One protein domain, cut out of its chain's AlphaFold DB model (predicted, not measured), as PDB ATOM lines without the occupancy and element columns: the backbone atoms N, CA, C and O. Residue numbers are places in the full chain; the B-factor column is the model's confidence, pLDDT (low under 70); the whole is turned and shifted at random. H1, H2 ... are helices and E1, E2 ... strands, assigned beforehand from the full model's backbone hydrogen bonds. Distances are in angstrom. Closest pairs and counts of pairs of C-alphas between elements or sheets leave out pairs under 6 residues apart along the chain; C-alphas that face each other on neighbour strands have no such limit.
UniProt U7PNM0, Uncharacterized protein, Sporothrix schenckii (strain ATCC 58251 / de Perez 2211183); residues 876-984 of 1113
ATOM      1  N   ALA A 876     -26.744 -63.015  22.388       55.05
ATOM      2  CA  ALA A 876     -25.631 -62.215  22.891       55.05
ATOM      3  C   ALA A 876     -26.029 -60.779  23.288       55.05
ATOM      4  O   ALA A 876     -25.339 -60.183  24.118       55.05
ATOM      5  N   ASP A 877     -27.100 -60.219  22.719       59.87
ATOM      6  CA  ASP A 877     -27.621 -58.897  23.090       59.87
ATOM      7  C   ASP A 877     -28.627 -58.994  24.246       59.87
ATOM      8  O   ASP A 877     -28.549 -58.195  25.177       59.87
ATOM      9  N   GLU A 878     -29.449 -60.047  24.294       63.99
ATOM     10  CA  GLU A 878     -30.367 -60.331  25.412       63.99
ATOM     11  C   GLU A 878     -29.636 -60.438  26.773       63.99
ATOM     12  O   GLU A 878     -30.080 -59.900  27.795       63.99
ATOM     13  N   PHE A 879     -28.440 -61.042  26.798       74.66
ATOM     14  CA  PHE A 879     -27.599 -61.082  28.004       74.66
ATOM     15  C   PHE A 879     -27.075 -59.692  28.421       74.66
ATOM     16  O   PHE A 879     -26.939 -59.401  29.612       74.66
ATOM     17  N   LYS A 880     -26.791 -58.798  27.464       79.02
ATOM     18  CA  LYS A 880     -26.356 -57.422  27.766       79.02
ATOM     19  C   LYS A 880     -27.523 -56.578  28.275       79.02
ATOM     20  O   LYS A 880     -27.328 -55.794  29.201       79.02
ATOM     21  N   GLU A 881     -28.713 -56.738  27.697       82.00
ATOM     22  CA  GLU A 881     -29.929 -56.024  28.105       82.00
ATOM     23  C   GLU A 881     -30.410 -56.465  29.499       82.00
ATOM     24  O   GLU A 881     -30.694 -55.620  30.351       82.00
ATOM     25  N   SER A 882     -30.394 -57.766  29.807       79.10
ATOM     26  CA  SER A 882     -30.714 -58.259  31.160       79.10
ATOM     27  C   SER A 882     -29.695 -57.800  32.216       79.10
ATOM     28  O   SER A 882     -30.079 -57.354  33.303       79.10
ATOM     29  N   TYR A 883     -28.395 -57.804  31.898       86.75
ATOM     30  CA  TYR A 883     -27.364 -57.274  32.799       86.75
ATOM     31  C   TYR A 883     -27.469 -55.747  32.985       86.75
ATOM     32  O   TYR A 883     -27.332 -55.251  34.106       86.75
ATOM     33  N   ALA A 884     -27.793 -54.994  31.928       87.03
ATOM     34  CA  ALA A 884     -28.058 -53.559  32.025       87.03
ATOM     35  C   ALA A 884     -29.306 -53.258  32.874       87.03
ATOM     36  O   ALA A 884     -29.270 -52.337  33.688       87.03
ATOM     37  N   THR A 885     -30.375 -54.052  32.745       86.76
ATOM     38  CA  THR A 885     -31.577 -53.956  33.599       86.76
ATOM     39  C   THR A 885     -31.220 -54.182  35.073       86.76
ATOM     40  O   THR A 885     -31.549 -53.361  35.924       86.76
ATOM     41  N   THR A 886     -30.417 -55.213  35.362       89.76
ATOM     42  CA  THR A 886     -29.944 -55.527  36.726       89.76
ATOM     43  C   THR A 886     -29.133 -54.378  37.351       89.76
ATOM     44  O   THR A 886     -29.198 -54.135  38.557       89.76
ATOM     45  N   LEU A 887     -28.356 -53.643  36.544       90.65
ATOM     46  CA  LEU A 887     -27.620 -52.459  37.004       90.65
ATOM     47  C   LEU A 887     -28.532 -51.253  37.258       90.65
ATOM     48  O   LEU A 887     -28.280 -50.517  38.210       90.65
ATOM     49  N   VAL A 888     -29.588 -51.062  36.459       91.12
ATOM     50  CA  VAL A 888     -30.604 -50.025  36.709       91.12
ATOM     51  C   VAL A 888     -31.293 -50.274  38.054       91.12
ATOM     52  O   VAL A 888     -31.257 -49.387  38.906       91.12
ATOM     53  N   ASP A 889     -31.790 -51.491  38.299       89.58
ATOM     54  CA  ASP A 889     -32.433 -51.879  39.567       89.58
ATOM     55  C   ASP A 889     -31.504 -51.666  40.776       89.58
ATOM     56  O   ASP A 889     -31.920 -51.207  41.846       89.58
ATOM     57  N   ARG A 890     -30.205 -51.953  40.610       90.56
ATOM     58  CA  ARG A 890     -29.200 -51.732  41.657       90.56
ATOM     59  C   ARG A 890     -28.979 -50.247  41.952       90.56
ATOM     60  O   ARG A 890     -28.841 -49.891  43.122       90.56
ATOM     61  N   ILE A 891     -28.959 -49.384  40.936       90.97
ATOM     62  CA  ILE A 891     -28.848 -47.933  41.146       90.97
ATOM     63  C   ILE A 891     -30.132 -47.403  41.796       90.97
ATOM     64  O   ILE A 891     -30.038 -46.636  42.749       90.97
ATOM     65  N   GLU A 892     -31.320 -47.841  41.368       90.14
ATOM     66  CA  GLU A 892     -32.573 -47.462  42.035       90.14
ATOM     67  C   GLU A 892     -32.604 -47.895  43.503       90.14
ATOM     68  O   GLU A 892     -33.029 -47.124  44.361       90.14
ATOM     69  N   THR A 893     -32.093 -49.085  43.824       90.91
ATOM     70  CA  THR A 893     -31.968 -49.560  45.212       90.91
ATOM     71  C   THR A 893     -31.076 -48.626  46.041       90.91
ATOM     72  O   THR A 893     -31.493 -48.181  47.108       90.91
ATOM     73  N   LEU A 894     -29.905 -48.238  45.520       89.94
ATOM     74  CA  LEU A 894     -28.996 -47.289  46.185       89.94
ATOM     75  C   LEU A 894     -29.611 -45.883  46.334       89.94
ATOM     76  O   LEU A 894     -29.425 -45.225  47.358       89.94
ATOM     77  N   LEU A 895     -30.367 -45.408  45.337       90.33
ATOM     78  CA  LEU A 895     -31.052 -44.110  45.393       90.33
ATOM     79  C   LEU A 895     -32.242 -44.114  46.369       90.33
ATOM     80  O   LEU A 895     -32.518 -43.084  46.992       90.33
ATOM     81  N   ASN A 896     -32.930 -45.251  46.517       87.98
ATOM     82  CA  ASN A 896     -33.966 -45.475  47.527       87.98
ATOM     83  C   ASN A 896     -33.372 -45.510  48.943       87.98
ATOM     84  O   ASN A 896     -33.883 -44.834  49.832       87.98
ATOM     85  N   GLU A 897     -32.269 -46.237  49.145       86.70
ATOM     86  CA  GLU A 897     -31.546 -46.313  50.423       86.70
ATOM     87  C   GLU A 897     -31.021 -44.933  50.861       86.70
ATOM     88  O   GLU A 897     -31.204 -44.521  52.006       86.70
ATOM     89  N   ALA A 898     -30.483 -44.149  49.920       83.28
ATOM     90  CA  ALA A 898     -30.106 -42.751  50.134       83.28
ATOM     91  C   ALA A 898     -31.301 -41.769  50.204       83.28
ATOM     92  O   ALA A 898     -31.087 -40.557  50.274       83.28
ATOM     93  N   GLN A 899     -32.552 -42.255  50.171       83.78
ATOM     94  CA  GLN A 899     -33.797 -41.468  50.235       83.78
ATOM     95  C   GLN A 899     -33.904 -40.353  49.174       83.78
ATOM     96  O   GLN A 899     -34.619 -39.370  49.354       83.78
ATOM     97  N   CYS A 900     -33.198 -40.493  48.052       85.47
ATOM     98  CA  CYS A 900     -33.014 -39.422  47.076       85.47
ATOM     99  C   CYS A 900     -33.702 -39.674  45.723       85.47
ATOM    100  O   CYS A 900     -33.817 -38.738  44.939       85.47
ATOM    101  N   ILE A 901     -34.230 -40.877  45.453       82.29
ATOM    102  CA  ILE A 901     -34.774 -41.272  44.134       82.29
ATOM    103  C   ILE A 901     -35.828 -40.313  43.535       82.29
ATOM    104  O   ILE A 901     -35.940 -40.199  42.317       82.29
ATOM    105  N   HIS A 902     -36.593 -39.606  44.374       80.19
ATOM    106  CA  HIS A 902     -37.649 -38.673  43.955       80.19
ATOM    107  C   HIS A 902     -37.166 -37.227  43.729       80.19
ATOM    108  O   HIS A 902     -37.968 -36.346  43.416       80.19
ATOM    109  N   HIS A 903     -35.872 -36.959  43.900       79.90
ATOM    110  CA  HIS A 903     -35.286 -35.633  43.736       79.90
ATOM    111  C   HIS A 903     -34.784 -35.393  42.301       79.90
ATOM    112  O   HIS A 903     -34.518 -36.317  41.539       79.90
ATOM    113  N   THR A 904     -34.617 -34.126  41.911       80.06
ATOM    114  CA  THR A 904     -33.956 -33.780  40.638       80.06
ATOM    115  C   THR A 904     -32.485 -34.201  40.668       80.06
ATOM    116  O   THR A 904     -31.891 -34.221  41.742       80.06
ATOM    117  N   ALA A 905     -31.846 -34.461  39.520       79.61
ATOM    118  CA  ALA A 905     -30.444 -34.914  39.475       79.61
ATOM    119  C   ALA A 905     -29.478 -34.037  40.301       79.61
ATOM    120  O   ALA A 905     -28.646 -34.560  41.034       79.61
ATOM    121  N   ALA A 906     -29.634 -32.708  40.273       79.50
ATOM    122  CA  ALA A 906     -28.831 -31.793  41.092       79.50
ATOM    123  C   ALA A 906     -29.090 -31.932  42.609       79.50
ATOM    124  O   ALA A 906     -28.191 -31.710  43.416       79.50
ATOM    125  N   SER A 907     -30.312 -32.292  43.010       83.14
ATOM    126  CA  SER A 907     -30.677 -32.537  44.408       83.14
ATOM    127  C   SER A 907     -30.342 -33.965  44.859       83.14
ATOM    128  O   SER A 907     -29.993 -34.133  46.022       83.14
ATOM    129  N   ILE A 908     -30.373 -34.960  43.963       86.59
ATOM    130  CA  ILE A 908     -29.799 -36.297  44.188       86.59
ATOM    131  C   ILE A 908     -28.304 -36.160  44.462       86.59
ATOM    132  O   ILE A 908     -27.818 -36.636  45.480       86.59
ATOM    133  N   ILE A 909     -27.579 -35.455  43.588       84.34
ATOM    134  CA  ILE A 909     -26.131 -35.277  43.718       84.34
ATOM    135  C   ILE A 909     -25.779 -34.543  45.017       84.34
ATOM    136  O   ILE A 909     -24.888 -35.005  45.721       84.34
ATOM    137  N   ARG A 910     -26.508 -33.482  45.396       82.80
ATOM    138  CA  ARG A 910     -26.337 -32.842  46.716       82.80
ATOM    139  C   ARG A 910     -26.562 -33.816  47.871       82.80
ATOM    140  O   ARG A 910     -25.728 -33.893  48.759       82.80
ATOM    141  N   HIS A 911     -27.635 -34.605  47.837       84.16
ATOM    142  CA  HIS A 911     -27.928 -35.518  48.941       84.16
ATOM    143  C   HIS A 911     -26.977 -36.731  49.010       84.16
ATOM    144  O   HIS A 911     -26.792 -37.330  50.069       84.16
ATOM    145  N   LEU A 912     -26.335 -37.076  47.889       86.01
ATOM    146  CA  LEU A 912     -25.234 -38.037  47.835       86.01
ATOM    147  C   LEU A 912     -23.903 -37.413  48.296       86.01
ATOM    148  O   LEU A 912     -23.124 -38.107  48.939       86.01
ATOM    149  N   GLN A 913     -23.647 -36.119  48.060       83.79
ATOM    150  CA  GLN A 913     -22.482 -35.420  48.634       83.79
ATOM    151  C   GLN A 913     -22.491 -35.458  50.175       83.79
ATOM    152  O   GLN A 913     -21.424 -35.564  50.776       83.79
ATOM    153  N   ASP A 914     -23.670 -35.464  50.808       84.79
ATOM    154  CA  ASP A 914     -23.817 -35.655  52.262       84.79
ATOM    155  C   ASP A 914     -23.470 -37.089  52.732       84.79
ATOM    156  O   ASP A 914     -23.222 -37.314  53.917       84.79
ATOM    157  N   ARG A 915     -23.481 -38.084  51.829       85.02
ATOM    158  CA  ARG A 915     -23.297 -39.518  52.130       85.02
ATOM    159  C   ARG A 915     -22.221 -40.145  51.228       85.02
ATOM    160  O   ARG A 915     -22.556 -40.792  50.229       85.02
ATOM    161  N   PRO A 916     -20.925 -40.008  51.570       81.67
ATOM    162  CA  PRO A 916     -19.839 -40.296  50.637       81.67
ATOM    163  C   PRO A 916     -19.777 -41.729  50.106       81.67
ATOM    164  O   PRO A 916     -19.459 -41.943  48.936       81.67
ATOM    165  N   GLU A 917     -20.114 -42.709  50.938       81.41
ATOM    166  CA  GLU A 917     -20.110 -44.124  50.557       81.41
ATOM    167  C   GLU A 917     -21.222 -44.440  49.544       81.41
ATOM    168  O   GLU A 917     -20.978 -45.114  48.541       81.41
ATOM    169  N   ALA A 918     -22.416 -43.864  49.734       86.63
ATOM    170  CA  ALA A 918     -23.529 -43.987  48.793       86.63
ATOM    171  C   ALA A 918     -23.210 -43.299  47.455       86.63
ATOM    172  O   ALA A 918     -23.459 -43.875  46.393       86.63
ATOM    173  N   ALA A 919     -22.589 -42.112  47.481       86.32
ATOM    174  CA  ALA A 919     -22.111 -41.443  46.268       86.32
ATOM    175  C   ALA A 919     -21.104 -42.305  45.493       86.32
ATOM    176  O   ALA A 919     -21.212 -42.427  44.273       86.32
ATOM    177  N   ALA A 920     -20.155 -42.938  46.190       85.27
ATOM    178  CA  ALA A 920     -19.178 -43.824  45.569       85.27
ATOM    179  C   ALA A 920     -19.833 -45.076  44.953       85.27
ATOM    180  O   ALA A 920     -19.523 -45.428  43.812       85.27
ATOM    181  N   ALA A 921     -20.777 -45.710  45.657       88.43
ATOM    182  CA  ALA A 921     -21.508 -46.878  45.163       88.43
ATOM    183  C   ALA A 921     -22.354 -46.562  43.915       88.43
ATOM    184  O   ALA A 921     -22.302 -47.300  42.926       88.43
ATOM    185  N   VAL A 922     -23.084 -45.438  43.926       90.71
ATOM    186  CA  VAL A 922     -23.862 -44.958  42.772       90.71
ATOM    187  C   VAL A 922     -22.932 -44.615  41.607       90.71
ATOM    188  O   VAL A 922     -23.166 -45.063  40.491       90.71
ATOM    189  N   ALA A 923     -21.838 -43.890  41.844       88.22
ATOM    190  CA  ALA A 923     -20.919 -43.492  40.779       88.22
ATOM    191  C   ALA A 923     -20.237 -44.693  40.094       88.22
ATOM    192  O   ALA A 923     -20.089 -44.696  38.871       88.22
ATOM    193  N   VAL A 924     -19.843 -45.726  40.850       86.77
ATOM    194  CA  VAL A 924     -19.208 -46.934  40.290       86.77
ATOM    195  C   VAL A 924     -20.202 -47.797  39.504       86.77
ATOM    196  O   VAL A 924     -19.862 -48.258  38.415       86.77
ATOM    197  N   THR A 925     -21.426 -47.986  40.007       90.79
ATOM    198  CA  THR A 925     -22.467 -48.766  39.303       90.79
ATOM    199  C   THR A 925     -22.977 -48.048  38.051       90.79
ATOM    200  O   THR A 925     -23.149 -48.668  37.003       90.79
ATOM    201  N   LEU A 926     -23.124 -46.724  38.111       90.10
ATOM    202  CA  LEU A 926     -23.521 -45.896  36.972       90.10
ATOM    203  C   LEU A 926     -22.409 -45.810  35.910       90.10
ATOM    204  O   LEU A 926     -22.699 -45.773  34.711       90.10
ATOM    205  N   ALA A 927     -21.137 -45.900  36.318       87.81
ATOM    206  CA  ALA A 927     -20.023 -46.080  35.392       87.81
ATOM    207  C   ALA A 927     -20.059 -47.436  34.667       87.81
ATOM    208  O   ALA A 927     -19.889 -47.468  33.447       87.81
ATOM    209  N   GLU A 928     -20.348 -48.534  35.372       90.10
ATOM    210  CA  GLU A 928     -20.527 -49.860  34.759       90.10
ATOM    211  C   GLU A 928     -21.707 -49.879  33.772       90.10
ATOM    212  O   GLU A 928     -21.547 -50.343  32.641       90.10
ATOM    213  N   LEU A 929     -22.844 -49.271  34.133       90.60
ATOM    214  CA  LEU A 929     -23.997 -49.121  33.237       90.60
ATOM    215  C   LEU A 929     -23.647 -48.317  31.974       90.60
ATOM    216  O   LEU A 929     -23.950 -48.747  30.863       90.60
ATOM    217  N   SER A 930     -22.957 -47.181  32.110       86.26
ATOM    218  CA  SER A 930     -22.566 -46.365  30.950       86.26
ATOM    219  C   SER A 930     -21.624 -47.104  29.981       86.26
ATOM    220  O   SER A 930     -21.745 -46.951  28.767       86.26
ATOM    221  N   ALA A 931     -20.736 -47.964  30.497       86.18
ATOM    222  CA  ALA A 931     -19.814 -48.766  29.694       86.18
ATOM    223  C   ALA A 931     -20.505 -49.928  28.951       86.18
ATOM    224  O   ALA A 931     -19.957 -50.442  27.973       86.18
ATOM    225  N   LEU A 932     -21.694 -50.347  29.401       85.05
ATOM    226  CA  LEU A 932     -22.567 -51.275  28.676       85.05
ATOM    227  C   LEU A 932     -23.439 -50.556  27.649       85.05
ATOM    228  O   LEU A 932     -23.616 -51.070  26.550       85.05
ATOM    229  N   LEU A 933     -23.947 -49.363  27.971       83.10
ATOM    230  CA  LEU A 933     -24.795 -48.584  27.064       83.10
ATOM    231  C   LEU A 933     -24.080 -48.196  25.758       83.10
ATOM    232  O   LEU A 933     -24.737 -48.062  24.734       83.10
ATOM    233  N   THR A 934     -22.745 -48.100  25.747       80.59
ATOM    234  CA  THR A 934     -21.957 -47.930  24.506       80.59
ATOM    235  C   THR A 934     -21.880 -49.186  23.626       80.59
ATOM    236  O   THR A 934     -21.409 -49.103  22.494       80.59
ATOM    237  N   LYS A 935     -22.328 -50.346  24.126       80.87
ATOM    238  CA  LYS A 935     -22.322 -51.658  23.447       80.87
ATOM    239  C   LYS A 935     -23.728 -52.189  23.136       80.87
ATOM    240  O   LYS A 935     -23.845 -53.319  22.661       80.87
ATOM    241  N   LEU A 936     -24.762 -51.409  23.451       78.66
ATOM    242  CA  LEU A 936     -26.175 -51.728  23.248       78.66
ATOM    243  C   LEU A 936     -26.770 -50.880  22.116       78.66
ATOM    244  O   LEU A 936     -26.228 -49.841  21.736       78.66
ATOM    245  N   SER A 937     -27.915 -51.320  21.595       75.68
ATOM    246  CA  SER A 937     -28.693 -50.555  20.618       75.68
ATOM    247  C   SER A 937     -29.076 -49.171  21.172       75.68
ATOM    248  O   SER A 937     -29.562 -49.087  22.304       75.68
ATOM    249  N   PRO A 938     -28.985 -48.078  20.383       74.20
ATOM    250  CA  PRO A 938     -29.498 -46.764  20.781       74.20
ATOM    251  C   PRO A 938     -30.985 -46.760  21.174       74.20
ATOM    252  O   PRO A 938     -31.418 -45.869  21.904       74.20
ATOM    253  N   ALA A 939     -31.768 -47.758  20.742       69.73
ATOM    254  CA  ALA A 939     -33.155 -47.941  21.176       69.73
ATOM    255  C   ALA A 939     -33.272 -48.235  22.686       69.73
ATOM    256  O   ALA A 939     -34.220 -47.776  23.327       69.73
ATOM    257  N   TYR A 940     -32.283 -48.911  23.281       77.99
ATOM    258  CA  TYR A 940     -32.266 -49.255  24.705       77.99
ATOM    259  C   TYR A 940     -32.166 -48.013  25.613       77.99
ATOM    260  O   TYR A 940     -32.676 -48.006  26.732       77.99
ATOM    261  N   LEU A 941     -31.628 -46.889  25.117       76.03
ATOM    262  CA  LEU A 941     -31.697 -45.603  25.831       76.03
ATOM    263  C   LEU A 941     -33.145 -45.110  26.008       76.03
ATOM    264  O   LEU A 941     -33.438 -44.420  26.983       76.03
ATOM    265  N   GLY A 942     -34.057 -45.484  25.104       74.04
ATOM    266  CA  GLY A 942     -35.495 -45.267  25.266       74.04
ATOM    267  C   GLY A 942     -36.082 -46.096  26.410       74.04
ATOM    268  O   GLY A 942     -36.880 -45.570  27.186       74.04
ATOM    269  N   VAL A 943     -35.624 -47.343  26.569       80.26
ATOM    270  CA  VAL A 943     -35.999 -48.230  27.684       80.26
ATOM    271  C   VAL A 943     -35.509 -47.653  29.013       80.26
ATOM    272  O   VAL A 943     -36.314 -47.487  29.922       80.26
ATOM    273  N   VAL A 944     -34.242 -47.232  29.117       80.66
ATOM    274  CA  VAL A 944     -33.711 -46.598  30.343       80.66
ATOM    275  C   VAL A 944     -34.446 -45.289  30.662       80.66
ATOM    276  O   VAL A 944     -34.835 -45.071  31.806       80.66
ATOM    277  N   LYS A 945     -34.699 -44.436  29.658       79.25
ATOM    278  CA  LYS A 945     -35.421 -43.164  29.837       79.25
ATOM    279  C   LYS A 945     -36.876 -43.355  30.289       79.25
ATOM    280  O   LYS A 945     -37.379 -42.526  31.043       79.25
ATOM    281  N   GLY A 946     -37.551 -44.399  29.807       74.83
ATOM    282  CA  GLY A 946     -38.929 -44.727  30.184       74.83
ATOM    283  C   GLY A 946     -39.051 -45.541  31.476       74.83
ATOM    284  O   GLY A 946     -40.040 -45.394  32.186       74.83
ATOM    285  N   GLY A 947     -38.060 -46.386  31.775       75.91
ATOM    286  CA  GLY A 947     -38.041 -47.286  32.929       75.91
ATOM    287  C   GLY A 947     -37.529 -46.629  34.208       75.91
ATOM    288  O   GLY A 947     -38.189 -46.736  35.235       75.91
ATOM    289  N   SER A 948     -36.407 -45.899  34.138       80.32
ATOM    290  CA  SER A 948     -35.812 -45.215  35.293       80.32
ATOM    291  C   SER A 948     -35.414 -43.767  34.972       80.32
ATOM    292  O   SER A 948     -34.262 -43.475  34.617       80.32
ATOM    293  N   PRO A 949     -36.348 -42.809  35.128       83.71
ATOM    294  CA  PRO A 949     -36.073 -41.391  34.908       83.71
ATOM    295  C   PRO A 949     -34.945 -40.841  35.793       83.71
ATOM    296  O   PRO A 949     -34.212 -39.957  35.352       83.71
ATOM    297  N   ALA A 950     -34.772 -41.367  37.011       85.96
ATOM    298  CA  ALA A 950     -33.715 -40.948  37.934       85.96
ATOM    299  C   ALA A 950     -32.319 -41.392  37.455       85.96
ATOM    300  O   ALA A 950     -31.399 -40.572  37.401       85.96
ATOM    301  N   VAL A 951     -32.169 -42.654  37.031       89.32
ATOM    302  CA  VAL A 951     -30.906 -43.172  36.474       89.32
ATOM    303  C   VAL A 951     -30.571 -42.476  35.155       89.32
ATOM    304  O   VAL A 951     -29.430 -42.052  34.957       89.32
ATOM    305  N   PHE A 952     -31.564 -42.261  34.284       89.46
ATOM    306  CA  PHE A 952     -31.378 -41.485  33.056       89.46
ATOM    307  C   PHE A 952     -30.948 -40.036  33.343       89.46
ATOM    308  O   PHE A 952     -30.043 -39.524  32.688       89.46
ATOM    309  N   ALA A 953     -31.544 -39.376  34.341       85.47
ATOM    310  CA  ALA A 953     -31.191 -38.005  34.713       85.47
ATOM    311  C   ALA A 953     -29.776 -37.881  35.309       85.47
ATOM    312  O   ALA A 953     -29.142 -36.840  35.142       85.47
ATOM    313  N   LEU A 954     -29.261 -38.926  35.965       87.47
ATOM    314  CA  LEU A 954     -27.866 -38.987  36.413       87.47
ATOM    315  C   LEU A 954     -26.893 -39.267  35.255       87.47
ATOM    316  O   LEU A 954     -25.882 -38.578  35.153       87.47
ATOM    317  N   LEU A 955     -27.212 -40.202  34.351       85.68
ATOM    318  CA  LEU A 955     -26.423 -40.470  33.135       85.68
ATOM    319  C   LEU A 955     -26.344 -39.253  32.198       85.68
ATOM    320  O   LEU A 955     -25.316 -39.026  31.568       85.68
ATOM    321  N   ALA A 956     -27.418 -38.464  32.117       83.63
ATOM    322  CA  ALA A 956     -27.483 -37.229  31.338       83.63
ATOM    323  C   ALA A 956     -26.962 -35.986  32.094       83.63
ATOM    324  O   ALA A 956     -27.002 -34.879  31.552       83.63
ATOM    325  N   SER A 957     -26.503 -36.130  33.344       82.60
ATOM    326  CA  SER A 957     -26.038 -35.006  34.159       82.60
ATOM    327  C   SER A 957     -24.644 -34.536  33.722       82.60
ATOM    328  O   SER A 957     -23.710 -35.336  33.751       82.60
ATOM    329  N   PRO A 958     -24.423 -33.232  33.454       77.40
ATOM    330  CA  PRO A 958     -23.084 -32.686  33.193       77.40
ATOM    331  C   PRO A 958     -22.093 -32.853  34.358       77.40
ATOM    332  O   PRO A 958     -20.899 -32.624  34.196       77.40
ATOM    333  N   GLN A 959     -22.588 -33.203  35.551       77.31
ATOM    334  CA  GLN A 959     -21.783 -33.463  36.746       77.31
ATOM    335  C   GLN A 959     -21.327 -34.928  36.864       77.31
ATOM    336  O   GLN A 959     -20.658 -35.263  37.844       77.31
ATOM    337  N   PHE A 960     -21.689 -35.782  35.900       83.79
ATOM    338  CA  PHE A 960     -21.171 -37.136  35.745       83.79
ATOM    339  C   PHE A 960     -20.302 -37.233  34.486       83.79
ATOM    340  O   PHE A 960     -20.744 -36.896  33.390       83.79
ATOM    341  N   LEU A 961     -19.060 -37.697  34.630       80.44
ATOM    342  CA  LEU A 961     -18.155 -37.933  33.503       80.44
ATOM    343  C   LEU A 961     -17.174 -39.060  33.828       80.44
ATOM    344  O   LEU A 961     -16.672 -39.150  34.947       80.44
ATOM    345  N   ILE A 962     -16.847 -39.886  32.836       77.74
ATOM    346  CA  ILE A 962     -15.824 -40.930  32.956       77.74
ATOM    347  C   ILE A 962     -14.645 -40.570  32.064       77.74
ATOM    348  O   ILE A 962     -14.786 -40.470  30.847       77.74
ATOM    349  N   GLY A 963     -13.478 -40.395  32.675       68.90
ATOM    350  CA  GLY A 963     -12.209 -40.221  31.983       68.90
ATOM    351  C   GLY A 963     -11.320 -41.445  32.169       68.90
ATOM    352  O   GLY A 963     -10.979 -41.813  33.295       68.90
ATOM    353  N   THR A 964     -10.892 -42.060  31.070       57.26
ATOM    354  CA  THR A 964      -9.780 -43.014  31.080       57.26
ATOM    355  C   THR A 964      -8.468 -42.244  30.961       57.26
ATOM    356  O   THR A 964      -8.206 -41.572  29.965       57.26
ATOM    357  N   SER A 965      -7.623 -42.316  31.993       47.66
ATOM    358  CA  SER A 965      -6.274 -41.748  31.910       47.66
ATOM    359  C   SER A 965      -5.347 -42.740  31.203       47.66
ATOM    360  O   SER A 965      -5.116 -43.842  31.694       47.66
ATOM    361  N   ILE A 966      -4.811 -42.348  30.043       42.54
ATOM    362  CA  ILE A 966      -3.984 -43.211  29.170       42.54
ATOM    363  C   ILE A 966      -2.687 -43.677  29.874       42.54
ATOM    364  O   ILE A 966      -2.074 -44.657  29.470       42.54
ATOM    365  N   VAL A 967      -2.283 -42.999  30.955       48.39
ATOM    366  CA  VAL A 967      -0.957 -43.130  31.583       48.39
ATOM    367  C   VAL A 967      -0.927 -44.069  32.807       48.39
ATOM    368  O   VAL A 967       0.154 -44.497  33.194       48.39
ATOM    369  N   VAL A 968      -2.065 -44.398  33.446       53.46
ATOM    370  CA  VAL A 968      -2.060 -45.062  34.783       53.46
ATOM    371  C   VAL A 968      -3.022 -46.262  34.908       53.46
ATOM    372  O   VAL A 968      -3.172 -46.820  35.991       53.46
ATOM    373  N   GLY A 969      -3.716 -46.679  33.841       53.97
ATOM    374  CA  GLY A 969      -4.644 -47.831  33.903       53.97
ATOM    375  C   GLY A 969      -5.811 -47.656  34.893       53.97
ATOM    376  O   GLY A 969      -6.449 -48.623  35.310       53.97
ATOM    377  N   ALA A 970      -6.080 -46.413  35.300       63.73
ATOM    378  CA  ALA A 970      -7.097 -46.056  36.275       63.73
ATOM    379  C   ALA A 970      -8.248 -45.305  35.601       63.73
ATOM    380  O   ALA A 970      -8.035 -44.331  34.865       63.73
ATOM    381  N   THR A 971      -9.471 -45.737  35.903       71.39
ATOM    382  CA  THR A 971     -10.698 -45.063  35.475       71.39
ATOM    383  C   THR A 971     -11.037 -43.981  36.493       71.39
ATOM    384  O   THR A 971     -11.238 -44.277  37.674       71.39
ATOM    385  N   VAL A 972     -11.099 -42.727  36.042       76.99
ATOM    386  CA  VAL A 972     -11.474 -41.579  36.872       76.99
ATOM    387  C   VAL A 972     -12.934 -41.247  36.602       76.99
ATOM    388  O   VAL A 972     -13.296 -40.835  35.501       76.99
ATOM    389  N   ILE A 973     -13.770 -41.424  37.618       82.84
ATOM    390  CA  ILE A 973     -15.185 -41.069  37.591       82.84
ATOM    391  C   ILE A 973     -15.324 -39.717  38.293       82.84
ATOM    392  O   ILE A 973     -15.029 -39.584  39.482       82.84
ATOM    393  N   LEU A 974     -15.751 -38.705  37.547       80.11
ATOM    394  CA  LEU A 974     -16.203 -37.429  38.083       80.11
ATOM    395  C   LEU A 974     -17.686 -37.572  38.420       80.11
ATOM    396  O   LEU A 974     -18.486 -37.862  37.535       80.11
ATOM    397  N   PHE A 975     -18.049 -37.381  39.687       84.63
ATOM    398  CA  PHE A 975     -19.439 -37.424  40.146       84.63
ATOM    399  C   PHE A 975     -19.664 -36.305  41.161       84.63
ATOM    400  O   PHE A 975     -19.029 -36.284  42.212       84.63
ATOM    401  N   GLY A 976     -20.517 -35.331  40.835       74.94
ATOM    402  CA  GLY A 976     -20.850 -34.239  41.757       74.94
ATOM    403  C   GLY A 976     -19.644 -33.415  42.222       74.94
ATOM    404  O   GLY A 976     -19.592 -32.991  43.371       74.94
ATOM    405  N   GLY A 977     -18.639 -33.229  41.364       74.29
ATOM    406  CA  GLY A 977     -17.398 -32.525  41.710       74.29
ATOM    407  C   GLY A 977     -16.360 -33.365  42.468       74.29
ATOM    408  O   GLY A 977     -15.234 -32.902  42.648       74.29
ATOM    409  N   TRP A 978     -16.675 -34.600  42.864       77.93
ATOM    410  CA  TRP A 978     -15.697 -35.527  43.434       77.93
ATOM    411  C   TRP A 978     -14.985 -36.336  42.349       77.93
ATOM    412  O   TRP A 978     -15.544 -36.615  41.288       77.93
ATOM    413  N   LYS A 979     -13.738 -36.729  42.636       77.80
ATOM    414  CA  LYS A 979     -12.887 -37.570  41.781       77.80
ATOM    415  C   LYS A 979     -12.765 -38.959  42.401       77.80
ATOM    416  O   LYS A 979     -12.010 -39.143  43.351       77.80
ATOM    417  N   ILE A 980     -13.488 -39.928  41.857       77.26
ATOM    418  CA  ILE A 980     -13.465 -41.325  42.300       77.26
ATOM    419  C   ILE A 980     -12.530 -42.100  41.368       77.26
ATOM    420  O   ILE A 980     -12.715 -42.101  40.153       77.26
ATOM    421  N   VAL A 981     -11.501 -42.743  41.924       74.12
ATOM    422  CA  VAL A 981     -10.452 -43.423  41.148       74.12
ATOM    423  C   VAL A 981     -10.574 -44.934  41.315       74.12
ATOM    424  O   VAL A 981     -10.226 -45.478  42.363       74.12
ATOM    425  N   LYS A 982     -11.022 -45.631  40.267       66.50
ATOM    426  CA  LYS A 982     -11.058 -47.099  40.219       66.50
ATOM    427  C   LYS A 982      -9.753 -47.595  39.587       66.50
ATOM    428  O   LYS A 982      -9.604 -47.564  38.365       66.50
ATOM    429  N   ARG A 983      -8.786 -48.013  40.416       55.54
ATOM    430  CA  ARG A 983      -7.602 -48.754  39.938       55.54
ATOM    431  C   ARG A 983      -8.031 -50.163  39.540       55.54
ATOM    432  O   ARG A 983      -8.630 -50.866  40.348       55.54
ATOM    433  N   ILE A 984      -7.700 -50.573  38.321       50.67
ATOM    434  CA  ILE A 984      -7.880 -51.951  37.871       50.67
ATOM    435  C   ILE A 984      -6.595 -52.704  38.230       50.67
ATOM    436  O   ILE A 984      -5.601 -52.613  37.519       50.67
TER     437      ILE A 984
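This is residues 876 to 984 of the 1113 residues of an uncharacterized protein of Sporothrix schenckii (strain ATCC 58251 / de Perez 2211183) (UniProt U7PNM0). Two long helices, H1 and H3, lie side by side and run opposite ways, with H3 in the middle between H1 and a small sheet of three strands. H3 crosses one face of that sheet and the other face is bare; the short helix H5 lies crosswise beside H1 and H3, with H2 and H4 close to it. The printed part has 109 residues with five named helices followed by three named strands, H1 H2 H3 H4 H5 E1 E2 E3; the sheet's order is E1 E2 E3, antiparallel, and the class is mixed. It is compact, with a radius of gyration of the C-alphas of 13.6 A and spans of 39 by 37 by 21 A.

E1, residues 960 to 964, E2, residues 970 to 975, and E3, residues 978 to 983, form a meander, each strand the antiparallel neighbour of the one before. E1 and E2 are a hairpin, with N 963 and O 972 within hydrogen-bond range at 2.9 A. E2 and E3 are a hairpin too, with N 973 and O 980 at 2.8 A. H3, residues 916 to 933, is on the sheet at a height of 8.9 A and makes two layers with it, a helix on one face. On the local plane it runs across the strands, at 68 degrees to E2; the closest C-alphas are those of Ala 923 and Phe 975, 6.3 A apart. H1, residues 876 to 897, touches H3 at a shallow tilt of 19 degrees, opposite ways, closest at the C-alphas of Ile 891 and Val 922, 6.0 A. H1 is apart from E1, E2 and E3. H5, residues 949 to 955, is the hub, touching four helices. With residues 888 to 892 alone, H1 touches H5, about perpendicular at 78 degrees; the C-alphas of Val 888 and Val 951 are closest, 6.9 A. H5 and H3 only just touch, with 3 pairs of C-alphas within 8 A, closest at Leu 955 and Leu 926, 7.3 A. H2, residues 905 to 913, touches H3 only at the corner, closest at the C-alphas of Leu 912 and Ala 919, 4.9 A, and only grazes the sheet. H4, residues 940 to 947, touches H5 only at the corner, closest at the C-alphas of Lys 945 and Phe 952, 5.4 A. Every O i to N i+4 pair is within hydrogen-bond range in H2, H3, H4 and H5; in H1, 17 of 18 are.

H1 begins at C-alpha 876, (-25.631, -62.215, 22.891), and is 32.3 A long. H3 begins at C-alpha 916, (-19.839, -40.296, 50.637), and is 25.5 A long. E2 is 15.6 A long and E3 15.9 A; E3 ends at C-alpha 983, (-7.602, -48.754, 39.938).

The two C-alphas farthest apart are those of Ala 876 and Asp 914, 39.6 A. The printed part has no cut and no long link. The mean pLDDT of the printed part is 79.7; it is under 70 at residues 876 to 878, 939, 963 to 970 and 982 to 984.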